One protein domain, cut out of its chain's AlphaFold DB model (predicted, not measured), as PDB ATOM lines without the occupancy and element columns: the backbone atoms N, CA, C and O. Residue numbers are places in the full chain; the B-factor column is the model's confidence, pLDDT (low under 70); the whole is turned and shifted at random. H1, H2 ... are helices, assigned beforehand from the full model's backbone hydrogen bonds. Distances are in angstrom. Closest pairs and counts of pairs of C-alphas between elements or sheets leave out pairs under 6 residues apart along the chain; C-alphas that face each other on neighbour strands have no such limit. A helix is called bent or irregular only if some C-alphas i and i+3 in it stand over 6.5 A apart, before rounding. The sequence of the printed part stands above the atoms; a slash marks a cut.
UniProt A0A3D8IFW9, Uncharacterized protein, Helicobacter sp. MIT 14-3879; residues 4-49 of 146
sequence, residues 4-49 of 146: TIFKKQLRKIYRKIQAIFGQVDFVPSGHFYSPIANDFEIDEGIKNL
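This is residues 4 to 49 of the 146 residues of an uncharacterized protein of Helicobacter sp. MIT 14-3879 (UniProt A0A3D8IFW9). Two helices stand at the two ends of a drawn-out rod, with a winding loop between them and no contact of helix with helix. H1, the longer, makes one end; the loop of residues 22 to 38 swings off to one side, and H2 with a two-residue tail makes the other end. The printed part has 46 residues with two named helices, H1 then H2, and no named strand; its class is all helix. The whole is extended, with a radius of gyration of the C-alphas of 15.9 A and spans of 52 by 18 by 11 A.

From the first printed residue, H1 takes residues 4 to 21, and H2 takes residues 39 to 47. The two helices are apart, with no C-alpha of the one within 8 A of the other. Residues 4 to 13 and 15 to 21, which belong to H1, stand free. Residues 43 to 49, of which 43 to 47 belong to H2, stand free too. In H1 and H2 every pair of O of residue i and N of residue i+4 is within hydrogen-bond range.

H1 begins with the C-alpha of Thr 4 at (206.518, 187.952, 213.358) and ends with that of Phe 21 at (214.909, 178.176, 235.228), 25.4 A from first to last C-alpha. H2 runs from Asp 39 to Lys 47, whose C-alpha is at (217.966, 181.810, 262.012), and measures 12.2 A. Neither helix is bent.

The C-alphas of Thr 4 and Leu 49, the two farthest apart, are 52.9 A from each other. The link from H1 to H2 is long, with 17 residues, and its C-alphas lie 2 to 14 A from the mean of the C-alphas. The printed part has no cut. The mean pLDDT of the printed part is 79.1, and residues 15 to 16 and 18 to 25 are under 70.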
ATOM      1  N   THR A   4     207.549 188.694 212.624       72.44
ATOM      2  CA  THR A   4     206.518 187.952 213.358       72.44
ATOM      3  C   THR A   4     206.918 186.500 213.638       72.44
ATOM      4  O   THR A   4     206.673 185.990 214.730       72.44
ATOM      5  N   ILE A   5     207.578 185.833 212.686       75.69
ATOM      6  CA  ILE A   5     208.048 184.445 212.827       75.69
ATOM      7  C   ILE A   5     209.203 184.391 213.834       75.69
ATOM      8  O   ILE A   5     209.207 183.535 214.719       75.69
ATOM      9  N   PHE A   6     210.122 185.355 213.758       79.56
ATOM     10  CA  PHE A   6     211.255 185.464 214.678       79.56
ATOM     11  C   PHE A   6     210.804 185.740 216.123       79.56
ATOM     12  O   PHE A   6     211.196 185.021 217.042       79.56
ATOM     13  N   LYS A   7     209.875 186.687 216.332       71.44
ATOM     14  CA  LYS A   7     209.258 186.940 217.650       71.44
ATOM     15  C   LYS A   7     208.545 185.703 218.207       71.44
ATOM     16  O   LYS A   7     208.633 185.419 219.401       71.44
ATOM     17  N   LYS A   8     207.853 184.940 217.353       73.94
ATOM     18  CA  LYS A   8     207.142 183.715 217.757       73.94
ATOM     19  C   LYS A   8     208.111 182.612 218.202       73.94
ATOM     20  O   LYS A   8     207.813 181.918 219.175       73.94
ATOM     21  N   GLN A   9     209.265 182.480 217.542       81.25
ATOM     22  CA  GLN A   9     210.326 181.549 217.942       81.25
ATOM     23  C   GLN A   9     211.012 181.978 219.248       81.25
ATOM     24  O   GLN A   9     211.104 181.163 220.166       81.25
ATOM     25  N   LEU A  10     211.382 183.256 219.389       82.12
ATOM     26  CA  LEU A  10     211.957 183.811 220.623       82.12
ATOM     27  C   LEU A  10     211.043 183.609 221.836       82.12
ATOM     28  O   LEU A  10     211.496 183.144 222.876       82.12
ATOM     29  N   ARG A  11     209.735 183.859 221.692       70.25
ATOM     30  CA  ARG A  11     208.757 183.637 222.769       70.25
ATOM     31  C   ARG A  11     208.685 182.171 223.208       70.25
ATOM     32  O   ARG A  11     208.470 181.890 224.384       70.25
ATOM     33  N   LYS A  12     208.852 181.229 222.275       71.12
ATOM     34  CA  LYS A  12     208.844 179.786 222.563       71.12
ATOM     35  C   LYS A  12     210.104 179.362 223.323       71.12
ATOM     36  O   LYS A  12     210.001 178.573 224.255       71.12
ATOM     37  N   ILE A  13     211.264 179.904 222.945       82.25
ATOM     38  CA  ILE A  13     212.544 179.669 223.631       82.25
ATOM     39  C   ILE A  13     212.517 180.292 225.030       82.25
ATOM     40  O   ILE A  13     212.803 179.600 225.998       82.25
ATOM     41  N   TYR A  14     212.065 181.540 225.155       75.62
ATOM     42  CA  TYR A  14     211.910 182.231 226.436       75.62
ATOM     43  C   TYR A  14     211.006 181.468 227.410       75.62
ATOM     44  O   TYR A  14     211.381 181.264 228.557       75.62
ATOM     45  N   ARG A  15     209.853 180.960 226.949       65.00
ATOM     46  CA  ARG A  15     208.965 180.123 227.776       65.00
ATOM     47  C   ARG A  15     209.594 178.791 228.179       65.00
ATOM     48  O   ARG A  15     209.347 178.338 229.286       65.00
ATOM     49  N   LYS A  16     210.397 178.164 227.312       68.81
ATOM     50  CA  LYS A  16     211.150 176.952 227.676       68.81
ATOM     51  C   LYS A  16     212.222 177.251 228.723       68.81
ATOM     52  O   LYS A  16     212.368 176.476 229.650       68.81
ATOM     53  N   ILE A  17     212.931 178.369 228.591       73.62
ATOM     54  CA  ILE A  17     213.936 178.804 229.568       73.62
ATOM     55  C   ILE A  17     213.261 179.156 230.899       73.62
ATOM     56  O   ILE A  17     213.714 178.678 231.925       73.62
ATOM     57  N   GLN A  18     212.138 179.881 230.900       64.75
ATOM     58  CA  GLN A  18     211.339 180.106 232.113       64.75
ATOM     59  C   GLN A  18     210.788 178.810 232.716       64.75
ATOM     60  O   GLN A  18     210.738 178.698 233.925       64.75
ATOM     61  N   ALA A  19     210.394 177.822 231.916       60.88
ATOM     62  CA  ALA A  19     209.931 176.540 232.450       60.88
ATOM     63  C   ALA A  19     211.065 175.689 233.056       60.88
ATOM     64  O   ALA A  19     210.790 174.784 233.832       60.88
ATOM     65  N   ILE A  20     212.322 175.943 232.669       65.94
ATOM     66  CA  ILE A  20     213.504 175.225 233.172       65.94
ATOM     67  C   ILE A  20     214.160 175.976 234.343       65.94
ATOM     68  O   ILE A  20     214.690 175.344 235.249       65.94
ATOM     69  N   PHE A  21     214.142 177.312 234.320       64.62
ATOM     70  CA  PHE A  21     214.909 178.176 235.228       64.62
ATOM     71  C   PHE A  21     214.073 179.243 235.946       64.62
ATOM     72  O   PHE A  21     214.599 179.975 236.777       64.62
ATOM     73  N   GLY A  22     212.803 179.398 235.586       57.22
ATOM     74  CA  GLY A  22     211.872 180.307 236.239       57.22
ATOM     75  C   GLY A  22     210.988 179.558 237.227       57.22
ATOM     76  O   GLY A  22     210.783 178.350 237.115       57.22
ATOM     77  N   GLN A  23     210.453 180.301 238.189       58.53
ATOM     78  CA  GLN A  23     209.443 179.800 239.105       58.53
ATOM     79  C   GLN A  23     208.255 179.223 238.321       58.53
ATOM     80  O   GLN A  23     207.683 179.894 237.461       58.53
ATOM     81  N   VAL A  24     207.932 177.958 238.596       60.88
ATOM     82  CA  VAL A  24     206.867 177.188 237.925       60.88
ATOM     83  C   VAL A  24     205.487 177.498 238.533       60.88
ATOM     84  O   VAL A  24     204.460 177.048 238.027       60.88
ATOM     85  N   ASP A  25     205.458 178.303 239.594       66.31
ATOM     86  CA  ASP A  25     204.257 178.598 240.360       66.31
ATOM     87  C   ASP A  25     203.378 179.673 239.711       66.31
ATOM     88  O   ASP A  25     203.804 180.486 238.888       66.31
ATOM     89  N   PHE A  26     202.111 179.684 240.127       77.56
ATOM     90  CA  PHE A  26     201.098 180.649 239.699       77.56
ATOM     91  C   PHE A  26     201.490 182.111 239.992       77.56
ATOM     92  O   PHE A  26     201.083 183.021 239.266       77.56
ATOM     93  N   VAL A  27     202.291 182.337 241.036       83.25
ATOM     94  CA  VAL A  27     202.765 183.645 241.512       83.25
ATOM     95  C   VAL A  27     204.208 183.540 242.033       83.25
ATOM     96  O   VAL A  27     204.651 182.431 242.320       83.25
ATOM     97  N   PRO A  28     204.946 184.660 242.175       84.12
ATOM     98  CA  PRO A  28     206.306 184.641 242.716       84.12
ATOM     99  C   PRO A  28     206.394 184.169 244.178       84.12
ATOM    100  O   PRO A  28     205.447 184.360 244.940       84.12
ATOM    101  N   SER A  29     207.552 183.657 244.605       87.19
ATOM    102  CA  SER A  29     207.818 183.290 246.003       87.19
ATOM    103  C   SER A  29     207.619 184.482 246.935       87.19
ATOM    104  O   SER A  29     207.959 185.616 246.594       87.19
ATOM    105  N   GLY A  30     207.037 184.236 248.108       85.25
ATOM    106  CA  GLY A  30     206.621 185.279 249.049       85.25
ATOM    107  C   GLY A  30     205.334 186.017 248.663       85.25
ATOM    108  O   GLY A  30     204.850 186.840 249.434       85.25
ATOM    109  N   HIS A  31     204.731 185.738 247.501       89.50
ATOM    110  CA  HIS A  31     203.365 186.182 247.237       89.50
ATOM    111  C   HIS A  31     202.379 185.393 248.112       89.50
ATOM    112  O   HIS A  31     202.562 184.201 248.327       89.50
ATOM    113  N   PHE A  32     201.275 186.015 248.534       84.81
ATOM    114  CA  PHE A  32     200.259 185.386 249.397       84.81
ATOM    115  C   PHE A  32     199.687 184.054 248.860       84.81
ATOM    116  O   PHE A  32     199.285 183.192 249.631       84.81
ATOM    117  N   TYR A  33     199.662 183.876 247.537       81.38
ATOM    118  CA  TYR A  33     199.209 182.642 246.870       81.38
ATOM    119  C   TYR A  33     200.350 181.681 246.500       81.38
ATOM    120  O   TYR A  33     200.114 180.689 245.813       81.38
ATOM    121  N   SER A  34     201.587 181.994 246.886       86.50
ATOM    122  CA  SER A  34     202.726 181.108 246.683       86.50
ATOM    123  C   SER A  34     202.803 180.120 247.845       86.50
ATOM    124  O   SER A  34     202.769 180.548 248.999       86.50
ATOM    125  N   PRO A  35     202.974 178.816 247.579       83.56
ATOM    126  CA  PRO A  35     203.298 177.861 248.633       83.56
ATOM    127  C   PRO A  35     204.748 178.014 249.124       83.56
ATOM    128  O   PRO A  35     205.109 177.456 250.157       83.56
ATOM    129  N   ILE A  36     205.585 178.747 248.384       85.94
ATOM    130  CA  ILE A  36     206.997 178.978 248.688       85.94
ATOM    131  C   ILE A  36     207.156 180.398 249.245       85.94
ATOM    132  O   ILE A  36     206.810 181.375 248.568       85.94
ATOM    133  N   ALA A  37     207.679 180.507 250.470       87.56
ATOM    134  CA  ALA A  37     208.081 181.773 251.089       87.56
ATOM    135  C   ALA A  37     209.247 182.420 250.320       87.56
ATOM    136  O   ALA A  37     209.922 181.750 249.538       87.56
ATOM    137  N   ASN A  38     209.487 183.721 250.499       88.88
ATOM    138  CA  ASN A  38     210.660 184.342 249.872       88.88
ATOM    139  C   ASN A  38     211.957 183.991 250.626       88.88
ATOM    140  O   ASN A  38     211.923 183.607 251.794       88.88
ATOM    141  N   ASP A  39     213.102 184.152 249.958       87.94
ATOM    142  CA  ASP A  39     214.412 183.770 250.503       87.94
ATOM    143  C   ASP A  39     214.714 184.449 251.849       87.94
ATOM    144  O   ASP A  39     215.225 183.812 252.767       87.94
ATOM    145  N   PHE A  40     214.336 185.725 251.999       89.81
ATOM    146  CA  PHE A  40     214.540 186.469 253.241       89.81
ATOM    147  C   PHE A  40     213.732 185.874 254.406       89.81
ATOM    148  O   PHE A  40     214.279 185.691 255.492       89.81
ATOM    149  N   GLU A  41     212.460 185.533 254.186       89.31
ATOM    150  CA  GLU A  41     211.596 184.901 255.196       89.31
ATOM    151  C   GLU A  41     212.101 183.510 255.599       89.31
ATOM    152  O   GLU A  41     212.031 183.141 256.774       89.31
ATOM    153  N   ILE A  42     212.628 182.737 254.643       89.19
ATOM    154  CA  ILE A  42     213.221 181.421 254.911       89.19
ATOM    155  C   ILE A  42     214.460 181.576 255.800       89.19
ATOM    156  O   ILE A  42     214.552 180.920 256.842       89.19
ATOM    157  N   ASP A  43     215.385 182.461 255.424       92.44
ATOM    158  CA  ASP A  43     216.615 182.712 256.181       92.44
ATOM    159  C   ASP A  43     216.313 183.225 257.595       92.44
ATOM    160  O   ASP A  43     216.902 182.759 258.578       92.44
ATOM    161  N   GLU A  44     215.370 184.161 257.719       92.88
ATOM    162  CA  GLU A  44     214.915 184.676 259.008       92.88
ATOM    163  C   GLU A  44     214.300 183.562 259.869       92.88
ATOM    164  O   GLU A  44     214.641 183.435 261.051       92.88
ATOM    165  N   GLY A  45     213.435 182.729 259.284       89.81
ATOM    166  CA  GLY A  45     212.782 181.616 259.967       89.81
ATOM    167  C   GLY A  45     213.774 180.574 260.481       89.81
ATOM    168  O   GLY A  45     213.669 180.148 261.632       89.81
ATOM    169  N   ILE A  46     214.774 180.207 259.673       89.31
ATOM    170  CA  ILE A  46     215.835 179.264 260.064       89.31
ATOM    171  C   ILE A  46     216.702 179.862 261.171       89.31
ATOM    172  O   ILE A  46     216.974 179.199 262.172       89.31
ATOM    173  N   LYS A  47     217.121 181.126 261.025       93.81
ATOM    174  CA  LYS A  47     217.966 181.810 262.012       93.81
ATOM    175  C   LYS A  47     217.288 181.922 263.379       93.81
ATOM    176  O   LYS A  47     217.963 181.819 264.401       93.81
ATOM    177  N   ASN A  48     215.976 182.141 263.393       90.81
ATOM    178  CA  ASN A  48     215.187 182.313 264.610       90.81
ATOM    179  C   ASN A  48     214.505 181.018 265.090       90.81
ATOM    180  O   ASN A  48     213.716 181.058 266.039       90.81
ATOM    181  N   LEU A  49     214.796 179.870 264.468       86.00
ATOM    182  CA  LEU A  49     214.183 178.593 264.816       86.00
ATOM    183  C   LEU A  49     214.565 178.186 266.246       86.00
ATOM    184  O   LEU A  49     215.703 177.825 266.536       86.00
TER     185      LEU A  49